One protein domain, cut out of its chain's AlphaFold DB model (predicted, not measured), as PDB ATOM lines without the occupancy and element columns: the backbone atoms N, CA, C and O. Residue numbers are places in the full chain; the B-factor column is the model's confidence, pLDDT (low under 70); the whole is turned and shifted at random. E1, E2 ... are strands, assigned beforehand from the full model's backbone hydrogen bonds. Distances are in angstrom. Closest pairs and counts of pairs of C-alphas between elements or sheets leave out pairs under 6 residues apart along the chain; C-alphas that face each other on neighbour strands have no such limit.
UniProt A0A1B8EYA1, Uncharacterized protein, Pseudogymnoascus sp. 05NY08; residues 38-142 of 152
ATOM      1  N   HIS A  38     159.016 126.481 146.321       97.31
ATOM      2  CA  HIS A  38     160.379 126.081 146.011       97.31
ATOM      3  C   HIS A  38     161.114 125.886 147.334       97.31
ATOM      4  O   HIS A  38     161.498 126.836 148.003       97.31
ATOM      5  N   MET A  39     161.292 124.635 147.733       97.00
ATOM      6  CA  MET A  39     162.004 124.263 148.944       97.00
ATOM      7  C   MET A  39     163.499 124.126 148.684       97.00
ATOM      8  O   MET A  39     163.907 123.379 147.794       97.00
ATOM      9  N   ARG A  40     164.319 124.785 149.504       95.12
ATOM     10  CA  ARG A  40     165.767 124.576 149.553       95.12
ATOM     11  C   ARG A  40     166.130 123.748 150.780       95.12
ATOM     12  O   ARG A  40     166.160 124.261 151.892       95.12
ATOM     13  N   HIS A  41     166.468 122.482 150.568       91.62
ATOM     14  CA  HIS A  41     166.863 121.559 151.626       91.62
ATOM     15  C   HIS A  41     168.348 121.206 151.466       91.62
ATOM     16  O   HIS A  41     168.745 120.327 150.708       91.62
ATOM     17  N   GLY A  42     169.217 121.955 152.147       91.31
ATOM     18  CA  GLY A  42     170.665 121.798 151.999       91.31
ATOM     19  C   GLY A  42     171.140 122.104 150.571       91.31
ATOM     20  O   GLY A  42     171.106 123.258 150.135       91.31
ATOM     21  N   PHE A  43     171.623 121.079 149.862       93.62
ATOM     22  CA  PHE A  43     172.075 121.188 148.469       93.62
ATOM     23  C   PHE A  43     170.981 120.860 147.444       93.62
ATOM     24  O   PHE A  43     171.169 121.139 146.255       93.62
ATOM     25  N   GLU A  44     169.878 120.242 147.869       94.44
ATOM     26  CA  GLU A  44     168.765 119.906 146.989       94.44
ATOM     27  C   GLU A  44     167.704 121.003 146.987       94.44
ATOM     28  O   GLU A  44     167.496 121.739 147.955       94.44
ATOM     29  N   ASN A  45     167.051 121.119 145.842       96.50
ATOM     30  CA  ASN A  45     165.944 122.019 145.604       96.50
ATOM     31  C   ASN A  45     164.760 121.183 145.146       96.50
ATOM     32  O   ASN A  45     164.921 120.326 144.275       96.50
ATOM     33  N   VAL A  46     163.587 121.453 145.708       97.12
ATOM     34  CA  VAL A  46     162.333 120.789 145.354       97.12
ATOM     35  C   VAL A  46     161.307 121.857 145.015       97.12
ATOM     36  O   VAL A  46     160.961 122.681 145.851       97.12
ATOM     37  N   LEU A  47     160.821 121.847 143.782       97.81
ATOM     38  CA  LEU A  47     159.774 122.728 143.288       97.81
ATOM     39  C   LEU A  47     158.484 121.923 143.139       97.81
ATOM     40  O   LEU A  47     158.449 120.943 142.392       97.81
ATOM     41  N   VAL A  48     157.432 122.350 143.831       98.12
ATOM     42  CA  VAL A  48     156.092 121.762 143.743       98.12
ATOM     43  C   VAL A  48     155.120 122.835 143.297       98.12
ATOM     44  O   VAL A  48     155.016 123.877 143.942       98.12
ATOM     45  N   GLN A  49     154.405 122.583 142.203       97.94
ATOM     46  CA  GLN A  49     153.447 123.527 141.627       97.94
ATOM     47  C   GLN A  49     152.132 122.823 141.294       97.94
ATOM     48  O   GLN A  49     152.180 121.657 140.881       97.94
ATOM     49  N   PRO A  50     150.975 123.487 141.473       97.50
ATOM     50  CA  PRO A  50     149.715 122.980 140.940       97.50
ATOM     51  C   PRO A  50     149.842 122.819 139.422       97.50
ATOM     52  O   PRO A  50     150.517 123.608 138.764       97.50
ATOM     53  N   TYR A  51     149.274 121.747 138.880       97.31
ATOM     54  CA  TYR A  51     149.412 121.420 137.465       97.31
ATOM     55  C   TYR A  51     148.220 120.584 136.992       97.31
ATOM     56  O   TYR A  51     148.077 119.422 137.375       97.31
ATOM     57  N   GLY A  52     147.384 121.184 136.156       96.25
ATOM     58  CA  GLY A  52     146.096 120.679 135.706       96.25
ATOM     59  C   GLY A  52     145.049 120.660 136.816       96.25
ATOM     60  O   GLY A  52     145.258 121.141 137.936       96.25
ATOM     61  N   TYR A  53     143.909 120.044 136.513       96.62
ATOM     62  CA  TYR A  53     142.918 119.713 137.532       96.62
ATOM     63  C   TYR A  53     143.488 118.696 138.520       96.62
ATOM     64  O   TYR A  53     144.072 117.691 138.118       96.62
ATOM     65  N   ASP A  54     143.321 118.975 139.813       96.62
ATOM     66  CA  ASP A  54     143.657 118.072 140.921       96.62
ATOM     67  C   ASP A  54     145.110 117.558 140.950       96.62
ATOM     68  O   ASP A  54     145.425 116.594 141.648       96.62
ATOM     69  N   GLY A  55     146.020 118.175 140.195       96.50
ATOM     70  CA  GLY A  55     147.372 117.666 139.984       96.50
ATOM     71  C   GLY A  55     148.460 118.541 140.595       96.50
ATOM     72  O   GLY A  55     148.289 119.745 140.797       96.50
ATOM     73  N   PHE A  56     149.614 117.927 140.857       97.94
ATOM     74  CA  PHE A  56     150.847 118.618 141.222       97.94
ATOM     75  C   PHE A  56     152.001 118.143 140.343       97.94
ATOM     76  O   PHE A  56     152.193 116.942 140.143       97.94
ATOM     77  N   ARG A  57     152.824 119.084 139.880       97.19
ATOM     78  CA  ARG A  57     154.104 118.802 139.232       97.19
ATOM     79  C   ARG A  57     155.226 118.995 140.241       97.19
ATOM     80  O   ARG A  57     155.421 120.091 140.763       97.19
ATOM     81  N   VAL A  58     155.982 117.926 140.483       97.31
ATOM     82  CA  VAL A  58     157.148 117.927 141.374       97.31
ATOM     83  C   VAL A  58     158.416 117.842 140.534       97.31
ATOM     84  O   VAL A  58     158.572 116.930 139.722       97.31
ATOM     85  N   ARG A  59     159.332 118.790 140.726       96.94
ATOM     86  CA  ARG A  59     160.662 118.810 140.108       96.94
ATOM     87  C   ARG A  59     161.705 118.936 141.206       96.94
ATOM     88  O   ARG A  59     161.535 119.745 142.108       96.94
ATOM     89  N   ALA A  60     162.784 118.167 141.128       96.50
ATOM     90  CA  ALA A  60     163.873 118.252 142.092       96.50
ATOM     91  C   ALA A  60     165.229 118.246 141.390       96.50
ATOM     92  O   ALA A  60     165.397 117.593 140.358       96.50
ATOM     93  N   TRP A  61     166.194 118.971 141.947       97.25
ATOM     94  CA  TRP A  61     167.568 118.999 141.455       97.25
ATOM     95  C   TRP A  61     168.558 119.240 142.594       97.25
ATOM     96  O   TRP A  61     168.258 119.911 143.582       97.25
ATOM     97  N   ALA A  62     169.767 118.709 142.438       96.44
ATOM     98  CA  ALA A  62     170.856 118.865 143.391       96.44
ATOM     99  C   ALA A  62     171.920 119.814 142.833       96.44
ATOM    100  O   ALA A  62     172.341 119.682 141.684       96.44
ATOM    101  N   PHE A  63     172.403 120.728 143.676       94.94
ATOM    102  CA  PHE A  63     173.456 121.704 143.384       94.94
ATOM    103  C   PHE A  63     173.112 122.715 142.287       94.94
ATOM    104  O   PHE A  63     172.908 123.891 142.582       94.94
ATOM    105  N   ARG A  64     173.105 122.290 141.021       94.81
ATOM    106  CA  ARG A  64     172.948 123.179 139.865       94.81
ATOM    107  C   ARG A  64     171.488 123.218 139.417       94.81
ATOM    108  O   ARG A  64     170.873 122.156 139.345       94.81
ATOM    109  N   PRO A  65     170.943 124.408 139.114       94.50
ATOM    110  CA  PRO A  65     169.592 124.523 138.589       94.50
ATOM    111  C   PRO A  65     169.469 123.869 137.204       94.50
ATOM    112  O   PRO A  65     170.478 123.766 136.495       94.50
ATOM    113  N   PRO A  66     168.250 123.452 136.815       93.81
ATOM    114  CA  PRO A  66     167.966 123.046 135.444       93.81
ATOM    115  C   PRO A  66     168.299 124.184 134.475       93.81
ATOM    116  O   PRO A  66     168.171 125.363 134.813       93.81
ATOM    117  N   ASN A  67     168.758 123.834 133.276       94.00
ATOM    118  CA  ASN A  67     169.171 124.810 132.264       94.00
ATOM    119  C   ASN A  67     168.059 125.144 131.258       94.00
ATOM    120  O   ASN A  67     168.264 126.008 130.407       94.00
ATOM    121  N   GLY A  68     166.907 124.475 131.356       92.69
ATOM    122  CA  GLY A  68     165.741 124.688 130.504       92.69
ATOM    123  C   GLY A  68     165.731 123.849 129.225       92.69
ATOM    124  O   GLY A  68     164.748 123.898 128.492       92.69
ATOM    125  N   ASN A  69     166.783 123.070 128.955       96.12
ATOM    126  CA  ASN A  69     166.870 122.173 127.796       96.12
ATOM    127  C   ASN A  69     166.514 120.720 128.148       96.12
ATOM    128  O   ASN A  69     166.761 119.804 127.359       96.12
ATOM    129  N   GLU A  70     165.980 120.477 129.345       95.25
ATOM    130  CA  GLU A  70     165.511 119.161 129.745       95.25
ATOM    131  C   GLU A  70     164.316 118.733 128.880       95.25
ATOM    132  O   GLU A  70     163.342 119.466 128.710       95.25
ATOM    133  N   ILE A  71     164.372 117.511 128.347       96.00
ATOM    134  CA  ILE A  71     163.274 116.950 127.557       96.00
ATOM    135  C   ILE A  71     162.069 116.729 128.479       96.00
ATOM    136  O   ILE A  71     162.179 116.064 129.511       96.00
ATOM    137  N   SER A  72     160.907 117.249 128.082       94.75
ATOM    138  CA  SER A  72     159.638 117.028 128.773       94.75
ATOM    139  C   SER A  72     158.589 116.456 127.828       94.75
ATOM    140  O   SER A  72     158.550 116.790 126.648       94.75
ATOM    141  N   PHE A  73     157.732 115.600 128.375       96.00
ATOM    142  CA  PHE A  73     156.617 114.975 127.658       96.00
ATOM    143  C   PHE A  73     155.259 115.554 128.068       96.00
ATOM    144  O   PHE A  73     154.223 115.064 127.630       96.00
ATOM    145  N   LEU A  74     155.264 116.569 128.935       95.19
ATOM    146  CA  LEU A  74     154.067 117.220 129.447       95.19
ATOM    147  C   LEU A  74     153.958 118.628 128.847       95.19
ATOM    148  O   LEU A  74     154.959 119.341 128.775       95.19
ATOM    149  N   TYR A  75     152.755 119.024 128.430       95.50
ATOM    150  CA  TYR A  75     152.474 120.376 127.927       95.50
ATOM    151  C   TYR A  75     152.482 121.396 129.066       95.50
ATOM    152  O   TYR A  75     151.976 121.106 130.139       95.50
ATOM    153  N   ASP A  76     153.023 122.593 128.878       93.75
ATOM    154  CA  ASP A  76     153.035 123.609 129.937       93.75
ATOM    155  C   ASP A  76     152.482 124.938 129.395       93.75
ATOM    156  O   ASP A  76     153.166 125.585 128.597       93.75
ATOM    157  N   PRO A  77     151.242 125.329 129.753       94.56
ATOM    158  CA  PRO A  77     150.316 124.624 130.654       94.56
ATOM    159  C   PRO A  77     149.732 123.336 130.036       94.56
ATOM    160  O   PRO A  77     149.871 123.113 128.827       94.56
ATOM    161  N   PRO A  78     149.066 122.481 130.839       95.56
ATOM    162  CA  PRO A  78     148.286 121.354 130.329       95.56
ATOM    163  C   PRO A  78     147.306 121.764 129.221       95.56
ATOM    164  O   PRO A  78     146.836 122.899 129.176       95.56
ATOM    165  N   LEU A  79     146.950 120.810 128.353       94.44
ATOM    166  CA  LEU A  79     145.958 121.041 127.290       94.44
ATOM    167  C   LEU A  79     144.572 121.411 127.842       94.44
ATOM    168  O   LEU A  79     143.814 122.103 127.168       94.44
ATOM    169  N   GLU A  80     144.253 120.951 129.050       93.12
ATOM    170  CA  GLU A  80     143.029 121.272 129.774       93.12
ATOM    171  C   GLU A  80     143.357 121.448 131.264       93.12
ATOM    172  O   GLU A  80     144.043 120.607 131.852       93.12
ATOM    173  N   GLY A  81     142.884 122.539 131.865       91.50
ATOM    174  CA  GLY A  81     143.138 122.858 133.267       91.50
ATOM    175  C   GLY A  81     142.741 124.291 133.640       91.50
ATOM    176  O   GLY A  81     142.359 125.082 132.768       91.50
ATOM    177  N   PRO A  82     142.812 124.642 134.935       92.06
ATOM    178  CA  PRO A  82     142.422 125.956 135.455       92.06
ATOM    179  C   PRO A  82     143.389 127.096 135.090       92.06
ATOM    180  O   PRO A  82     143.127 128.255 135.412       92.06
ATOM    181  N   GLU A  83     144.521 126.800 134.450       87.62
ATOM    182  CA  GLU A  83     145.621 127.743 134.228       87.62
ATOM    183  C   GLU A  83     145.356 128.778 133.123       87.62
ATOM    184  O   GLU A  83     146.191 129.650 132.881       87.62
ATOM    185  N   ASN A  84     144.208 128.715 132.438       85.44
ATOM    186  CA  ASN A  84     143.797 129.670 131.397       85.44
ATOM    187  C   ASN A  84     144.858 129.905 130.300       85.44
ATOM    188  O   ASN A  84     144.997 131.012 129.779       85.44
ATOM    189  N   GLY A  85     145.626 128.872 129.945       86.62
ATOM    190  CA  GLY A  85     146.653 128.974 128.905       86.62
ATOM    191  C   GLY A  85     147.962 129.643 129.349       86.62
ATOM    192  O   GLY A  85     148.818 129.895 128.501       86.62
ATOM    193  N   VAL A  86     148.164 129.881 130.651       91.38
ATOM    194  CA  VAL A  86     149.407 130.444 131.201       91.38
ATOM    195  C   VAL A  86     150.232 129.369 131.911       91.38
ATOM    196  O   VAL A  86     149.741 128.667 132.786       91.38
ATOM    197  N   SER A  87     151.510 129.251 131.548       89.88
ATOM    198  CA  SER A  87     152.457 128.331 132.191       89.88
ATOM    199  C   SER A  87     153.000 128.903 133.505       89.88
ATOM    200  O   SER A  87     153.271 130.103 133.592       89.88
ATOM    201  N   LEU A  88     153.207 128.035 134.501       92.06
ATOM    202  CA  LEU A  88     153.833 128.402 135.773       92.06
ATOM    203  C   LEU A  88     155.360 128.336 135.687       92.06
ATOM    204  O   LEU A  88     155.962 127.299 135.385       92.06
ATOM    205  N   ARG A  89     156.006 129.446 136.036       92.31
ATOM    206  CA  ARG A  89     157.462 129.575 136.051       92.31
ATOM    207  C   ARG A  89     158.025 129.157 137.402       92.31
ATOM    208  O   ARG A  89     157.309 129.077 138.396       92.31
ATOM    209  N   ILE A  90     159.330 128.898 137.458       91.62
ATOM    210  CA  ILE A  90     160.010 128.571 138.725       91.62
ATOM    211  C   ILE A  90     159.923 129.757 139.696       91.62
ATOM    212  O   ILE A  90     159.709 129.564 140.889       91.62
ATOM    213  N   GLU A  91     160.041 130.979 139.174       93.12
ATOM    214  CA  GLU A  91     160.058 132.218 139.961       93.12
ATOM    215  C   GLU A  91     158.707 132.565 140.596       93.12
ATOM    216  O   GLU A  91     158.662 133.384 141.512       93.12
ATOM    217  N   ASP A  92     157.621 131.946 140.129       93.56
ATOM    218  CA  ASP A  92     156.284 132.184 140.669       93.56
ATOM    219  C   ASP A  92     156.091 131.479 142.019       93.56
ATOM    220  O   ASP A  92     155.174 131.820 142.762       93.56
ATOM    221  N   ALA A  93     156.920 130.486 142.350       95.50
ATOM    222  CA  ALA A  93     156.784 129.695 143.564       95.50
ATOM    223  C   ALA A  93     157.344 130.410 144.804       95.50
ATOM    224  O   ALA A  93     158.369 131.090 144.764       95.50
ATOM    225  N   THR A  94     156.704 130.188 145.952       96.62
ATOM    226  CA  THR A  94     157.176 130.730 147.234       96.62
ATOM    227  C   THR A  94     158.424 129.983 147.698       96.62
ATOM    228  O   THR A  94     158.395 128.762 147.847       96.62
ATOM    229  N   LEU A  95     159.521 130.697 147.956       96.56
ATOM    230  CA  LEU A  95     160.750 130.094 148.472       96.56
ATOM    231  C   LEU A  95     160.584 129.710 149.952       96.56
ATOM    232  O   LEU A  95     160.236 130.558 150.771       96.56
ATOM    233  N   ILE A  96     160.876 128.454 150.289       95.44
ATOM    234  CA  ILE A  96     160.832 127.915 151.657       95.44
ATOM    235  C   ILE A  96     162.117 127.136 151.971       95.44
ATOM    236  O   ILE A  96     162.805 126.650 151.074       95.44
ATOM    237  N   ASP A  97     162.445 126.980 153.248       91.75
ATOM    238  CA  ASP A  97     163.637 126.261 153.734       91.75
ATOM    239  C   ASP A  97     163.295 124.970 154.505       91.75
ATOM    240  O   ASP A  97     164.184 124.217 154.909       91.75
ATOM    241  N   GLY A  98     162.000 124.684 154.673       90.12
ATOM    242  CA  GLY A  98     161.506 123.509 155.384       90.12
ATOM    243  C   GLY A  98     161.547 123.637 156.908       90.12
ATOM    244  O   GLY A  98     161.485 122.606 157.581       90.12
ATOM    245  N   THR A  99     161.651 124.847 157.476       90.81
ATOM    246  CA  THR A  99     161.453 125.053 158.924       90.81
ATOM    247  C   THR A  99     159.995 124.916 159.328       90.81
ATOM    248  O   THR A  99     159.708 124.332 160.370       90.81
ATOM    249  N   ASP A 100     159.089 125.407 158.486       90.62
ATOM    250  CA  ASP A 100     157.652 125.393 158.728       90.62
ATOM    251  C   ASP A 100     156.945 124.361 157.849       90.62
ATOM    252  O   ASP A 100     157.355 124.060 156.722       90.62
ATOM    253  N   GLN A 101     155.848 123.819 158.374       93.06
ATOM    254  CA  GLN A 101     154.937 123.001 157.591       93.06
ATOM    255  C   GLN A 101     154.179 123.880 156.596       93.06
ATOM    256  O   GLN A 101     153.539 124.855 156.982       93.06
ATOM    257  N   ILE A 102     154.198 123.482 155.329       95.00
ATOM    258  CA  ILE A 102     153.488 124.154 154.246       95.00
ATOM    259  C   ILE A 102     152.458 123.203 153.663       95.00
ATOM    260  O   ILE A 102     152.696 122.003 153.521       95.00
ATOM    261  N   GLU A 103     151.311 123.762 153.309       96.44
ATOM    262  CA  GLU A 103     150.236 123.060 152.636       96.44
ATOM    263  C   GLU A 103     149.739 123.893 151.461       96.44
ATOM    264  O   GLU A 103     149.462 125.087 151.595       96.44
ATOM    265  N   ILE A 104     149.615 123.245 150.308       97.25
ATOM    266  CA  ILE A 104     148.977 123.810 149.125       97.25
ATOM    267  C   ILE A 104     147.894 122.849 148.643       97.25
ATOM    268  O   ILE A 104     148.070 121.629 148.672       97.25
ATOM    269  N   ARG A 105     146.772 123.403 148.190       97.44
ATOM    270  CA  ARG A 105     145.636 122.639 147.664       97.44
ATOM    271  C   ARG A 105     145.394 123.033 146.218       97.44
ATOM    272  O   ARG A 105     145.423 124.218 145.914       97.44
ATOM    273  N   ASN A 106     145.146 122.048 145.365       97.19
ATOM    274  CA  ASN A 106     144.762 122.215 143.972       97.19
ATOM    275  C   ASN A 106     143.570 121.292 143.698       97.19
ATOM    276  O   ASN A 106     143.737 120.075 143.685       97.19
ATOM    277  N   GLY A 107     142.369 121.852 143.562       96.25
ATOM    278  CA  GLY A 107     141.134 121.080 143.467       96.25
ATOM    279  C   GLY A 107     140.903 120.170 144.682       96.25
ATOM    280  O   GLY A 107     140.811 120.642 145.822       96.25
ATOM    281  N   ASN A 108     140.797 118.863 144.460       96.44
ATOM    282  CA  ASN A 108     140.658 117.849 145.503       96.44
ATOM    283  C   ASN A 108     141.997 117.290 146.009       96.44
ATOM    284  O   ASN A 108     141.984 116.523 146.966       96.44
ATOM    285  N   THR A 109     143.144 117.684 145.450       97.81
ATOM    286  CA  THR A 109     144.449 117.188 145.907       97.81
ATOM    287  C   THR A 109     145.147 118.217 146.788       97.81
ATOM    288  O   THR A 109     145.196 119.410 146.486       97.81
ATOM    289  N   ILE A 110     145.742 117.745 147.879       98.12
ATOM    290  CA  ILE A 110     146.557 118.531 148.805       98.12
ATOM    291  C   ILE A 110     147.990 118.009 148.762       98.12
ATOM    292  O   ILE A 110     148.215 116.802 148.865       98.12
ATOM    293  N   CYS A 111     148.960 118.913 148.661       97.69
ATOM    294  CA  CYS A 111     150.361 118.634 148.952       97.69
ATOM    295  C   CYS A 111     150.726 119.285 150.287       97.69
ATOM    296  O   CYS A 111     150.576 120.497 150.456       97.69
ATOM    297  N   ARG A 112     151.215 118.480 151.231       96.50
ATOM    298  CA  ARG A 112     151.598 118.911 152.579       96.50
ATOM    299  C   ARG A 112     153.033 118.493 152.856       96.50
ATOM    300  O   ARG A 112     153.405 117.335 152.629       96.50
ATOM    301  N   THR A 113     153.842 119.421 153.357       95.12
ATOM    302  CA  THR A 113     155.186 119.092 153.819       95.12
ATOM    303  C   THR A 113     155.136 118.482 155.218       95.12
ATOM    304  O   THR A 113     154.274 118.807 156.030       95.12
ATOM    305  N   PHE A 114     156.034 117.554 155.527       91.75
ATOM    306  CA  PHE A 114     156.073 116.909 156.838       91.75
ATOM    307  C   PHE A 114     157.501 116.542 157.247       91.75
ATOM    308  O   PHE A 114     158.416 116.487 156.421       91.75
ATOM    309  N   GLY A 115     157.693 116.314 158.546       87.00
ATOM    310  CA  GLY A 115     158.966 115.900 159.128       87.00
ATOM    311  C   GLY A 115     159.000 114.428 159.526       87.00
ATOM    312  O   GLY A 115     157.986 113.737 159.565       87.00
ATOM    313  N   GLY A 116     160.194 113.922 159.829       71.44
ATOM    314  CA  GLY A 116     160.317 112.648 160.541       71.44
ATOM    315  C   GLY A 116     159.857 112.781 161.996       71.44
ATOM    316  O   GLY A 116     159.880 113.875 162.544       71.44
ATOM    317  N   THR A 117     159.529 111.662 162.647       66.69
ATOM    318  CA  THR A 117     159.031 111.603 164.039       66.69
ATOM    319  C   THR A 117     159.860 112.407 165.051       66.69
ATOM    320  O   THR A 117     159.323 112.882 166.044       66.69
ATOM    321  N   PHE A 118     161.159 112.587 164.794       59.84
ATOM    322  CA  PHE A 118     162.092 113.314 165.665       59.84
ATOM    323  C   PHE A 118     162.755 114.523 164.986       59.84
ATOM    324  O   PHE A 118     163.654 115.136 165.559       59.84
ATOM    325  N   ALA A 119     162.352 114.862 163.758       66.50
ATOM    326  CA  ALA A 119     162.945 115.957 163.001       66.50
ATOM    327  C   ALA A 119     162.091 117.221 163.141       66.50
ATOM    328  O   ALA A 119     160.891 117.190 162.891       66.50
ATOM    329  N   LYS A 120     162.728 118.349 163.471       75.62
ATOM    330  CA  LYS A 120     162.101 119.686 163.480       75.62
ATOM    331  C   LYS A 120     161.976 120.309 162.079       75.62
ATOM    332  O   LYS A 120     161.775 121.508 161.968       75.62
ATOM    333  N   THR A 121     162.186 119.525 161.026       86.19
ATOM    334  CA  THR A 121     162.212 119.998 159.639       86.19
ATOM    335  C   THR A 121     161.089 119.347 158.850       86.19
ATOM    336  O   THR A 121     160.928 118.127 158.895       86.19
ATOM    337  N   HIS A 122     160.362 120.145 158.079       91.94
ATOM    338  CA  HIS A 122     159.245 119.748 157.229       91.94
ATOM    339  C   HIS A 122     159.689 119.675 155.766       91.94
ATOM    340  O   HIS A 122     159.231 120.433 154.915       91.94
ATOM    341  N   THR A 123     160.634 118.778 155.480       92.19
ATOM    342  CA  THR A 123     161.309 118.705 154.171       92.19
ATOM    343  C   THR A 123     160.817 117.571 153.275       92.19
ATOM    344  O   THR A 123     161.330 117.373 152.179       92.19
ATOM    345  N   ARG A 124     159.819 116.803 153.723       92.44
ATOM    346  CA  ARG A 124     159.268 115.650 152.991       92.44
ATOM    347  C   ARG A 124     157.885 115.968 152.454       92.44
ATOM    348  O   ARG A 124     157.189 116.789 153.038       92.44
ATOM    349  N   LEU A 125     157.469 115.282 151.391       95.38
ATOM    350  CA  LEU A 125     156.186 115.523 150.721       95.38
ATOM    351  C   LEU A 125     155.180 114.396 150.958       95.38
ATOM    352  O   LEU A 125     155.494 113.217 150.754       95.38
ATOM    353  N   ALA A 126     153.966 114.766 151.349       96.06
ATOM    354  CA  ALA A 126     152.809 113.887 151.397       96.06
ATOM    355  C   ALA A 126     151.673 114.474 150.551       96.06
ATOM    356  O   ALA A 126     151.491 115.691 150.496       96.06
ATOM    357  N   PHE A 127     150.927 113.592 149.893       97.94
ATOM    358  CA  PHE A 127     149.801 113.948 149.041       97.94
ATOM    359  C   PHE A 127     148.529 113.307 149.570       97.94
ATOM    360  O   PHE A 127     148.512 112.117 149.903       97.94
ATOM    361  N   TYR A 128     147.468 114.099 149.611       98.12
ATOM    362  CA  TYR A 128     146.160 113.701 150.108       98.12
ATOM    363  C   TYR A 128     145.098 114.036 149.071       98.12
ATOM    364  O   TYR A 128     145.255 114.987 148.309       98.12
ATOM    365  N   ARG A 129     144.014 113.268 149.071       97.81
ATOM    366  CA  ARG A 129     142.784 113.576 148.350       97.81
ATOM    367  C   ARG A 129     141.712 113.971 149.352       97.81
ATOM    368  O   ARG A 129     141.535 113.285 150.353       97.81
ATOM    369  N   VAL A 130     141.015 115.059 149.069       97.00
ATOM    370  CA  VAL A 130     139.823 115.501 149.786       97.00
ATOM    371  C   VAL A 130     138.637 114.741 149.206       97.00
ATOM    372  O   VAL A 130     138.365 114.811 148.005       97.00
ATOM    373  N   GLU A 131     137.966 113.974 150.049       96.31
ATOM    374  CA  GLU A 131     136.783 113.197 149.700       96.31
ATOM    375  C   GLU A 131     135.528 114.078 149.644       96.31
ATOM    376  O   GLU A 131     135.501 115.210 150.132       96.31
ATOM    377  N   SER A 132     134.446 113.536 149.084       93.56
ATOM    378  CA  SER A 132     133.155 114.230 149.012       93.56
ATOM    379  C   SER A 132     132.517 114.493 150.381       93.56
ATOM    380  O   SER A 132     131.697 115.399 150.504       93.56
ATOM    381  N   ASP A 133     132.896 113.734 151.413       93.06
ATOM    382  CA  ASP A 133     132.479 113.952 152.804       93.06
ATOM    383  C   ASP A 133     133.372 114.960 153.556       93.06
ATOM    384  O   ASP A 133     133.149 115.230 154.737       93.06
ATOM    385  N   GLY A 134     134.371 115.530 152.873       92.69
ATOM    386  CA  GLY A 134     135.342 116.470 153.427       92.69
ATOM    387  C   GLY A 134     136.507 115.819 154.175       92.69
ATOM    388  O   GLY A 134     137.377 116.542 154.660       92.69
ATOM    389  N   SER A 135     136.554 114.488 154.277       96.19
ATOM    390  CA  SER A 135     137.698 113.779 154.855       96.19
ATOM    391  C   SER A 135     138.920 113.799 153.926       96.19
ATOM    392  O   SER A 135     138.811 114.053 152.728       96.19
ATOM    393  N   GLU A 136     140.110 113.553 154.485       97.50
ATOM    394  CA  GLU A 136     141.362 113.454 153.728       97.50
ATOM    395  C   GLU A 136     141.842 111.998 153.673       97.50
ATOM    396  O   GLU A 136     142.122 111.385 154.707       97.50
ATOM    397  N   THR A 137     142.039 111.465 152.469       97.38
ATOM    398  CA  THR A 137     142.711 110.179 152.252       97.38
ATOM    399  C   THR A 137     144.151 110.419 151.821       97.38
ATOM    400  O   THR A 137     144.402 111.076 150.811       97.38
ATOM    401  N   MET A 138     145.121 109.848 152.538       96.50
ATOM    402  CA  MET A 138     146.521 109.891 152.108       96.50
ATOM    403  C   MET A 138     146.713 109.023 150.860       96.50
ATOM    404  O   MET A 138     146.501 107.814 150.902       96.50
ATOM    405  N   LEU A 139     147.148 109.641 149.763       95.19
ATOM    406  CA  LEU A 139     147.444 108.955 148.507       95.19
ATOM    407  C   LEU A 139     148.835 108.330 148.556       95.19
ATOM    408  O   LEU A 139     149.014 107.150 148.261       95.19
ATOM    409  N   LEU A 140     149.826 109.135 148.941       93.81
ATOM    410  CA  LEU A 140     151.207 108.702 149.092       93.81
ATOM    411  C   LEU A 140     151.988 109.663 149.983       93.81
ATOM    412  O   LEU A 140     151.673 110.849 150.087       93.81
ATOM    413  N   ASN A 141     153.063 109.159 150.570       89.75
ATOM    414  CA  ASN A 141     154.100 109.979 151.168       89.75
ATOM    415  C   ASN A 141     155.479 109.488 150.731       89.75
ATOM    416  O   ASN A 141     155.653 108.367 150.242       89.75
ATOM    417  N   GLN A 142     156.480 110.344 150.904       79.12
ATOM    418  CA  GLN A 142     157.857 109.935 150.692       79.12
ATOM    419  C   GLN A 142     158.238 108.825 151.685       79.12
ATOM    420  O   GLN A 142     158.284 109.040 152.900       79.12
TER     421      GLN A 142
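What this domain is: This is residues 38 to 142 of the 152 residues of an uncharacterized protein of Pseudogymnoascus sp. 05NY08 (UniProt A0A1B8EYA1). Two four-stranded sheets make a splayed sandwich, only partly face to face, whose best planes stand 37 degrees apart while their strands run at 10 degrees to each other. The long link from E3 to E4, residues 63 to 93, arches past the sheet E3 E2 E1 E4 on the side away from the other sheet, and its residues 66 to 73 stick out free. The printed part has 105 residues with eight named strands, E1 to E8 in chain order, and no named helix; the class is all strand, though the strands hold 44 of the 105 residues. The sheet E3 E2 E1 E4 is mixed, and the sheet E5 E6 E7 E8 is all antiparallel. The whole is compact, with a radius of gyration of the C-alphas of 14.6 A, and flat, spanning 42 by 41 by 20 A.

Where its parts are: Find C-alpha 38 at (160.379, 126.081, 146.011), where E1 begins; it runs to residue 41. E2, residues 44 to 50, is 20.2 A long, and E3, residues 56 to 62, runs back over 20.1 A to C-alpha 62 at (170.856, 118.865, 143.391). After the long link comes E4, residues 94 to 96. Then read E5, residues 103 to 106, and E6, residues 109 to 114, 16.0 A long. E7, residues 124 to 130, covers 19.7 A, and E8, residues 136 to 141, ends at C-alpha 141 (154.100, 109.979, 151.168).

How they stand to each other: Start with E1, E2 and E3, a meander, each strand the antiparallel neighbour of the one before. In the hairpin of E1 and E2, N 39 and O 46 are 2.7 A apart, within hydrogen-bond range; in that of E2 and E3, look at N 47 and O 59, 2.8 A. E4 is parallel to E1, with N 38 and O 94 at 2.8 A. The short link from E4 to E5 leads to the second meander, E5 E6 E7 E8. Its hairpins show N 104 and O 111 at 2.9 A for E5 and E6, N 110 and O 128 at 2.8 A for E6 and E7, and N 129 and O 137 at 2.8 A for E7 and E8. This sheet is strongly twisted. Between the sheets, the closest C-alphas of E2 and E5 are those of Pro 50 and Asn 106, 5.9 A apart. E2 and E6 are near each other, with 5 pairs of C-alphas within 10 A. E3 and E8 are apart.

The domain as a whole: The two C-alphas farthest apart are those of Arg 64 and Asp 133, 43.5 A. The printed part has no cut, and its one long link is E3 to E4, with 31 residues. The mean pLDDT of the printed part is 93.2; look for low confidence, under 70, at residues 117 to 119.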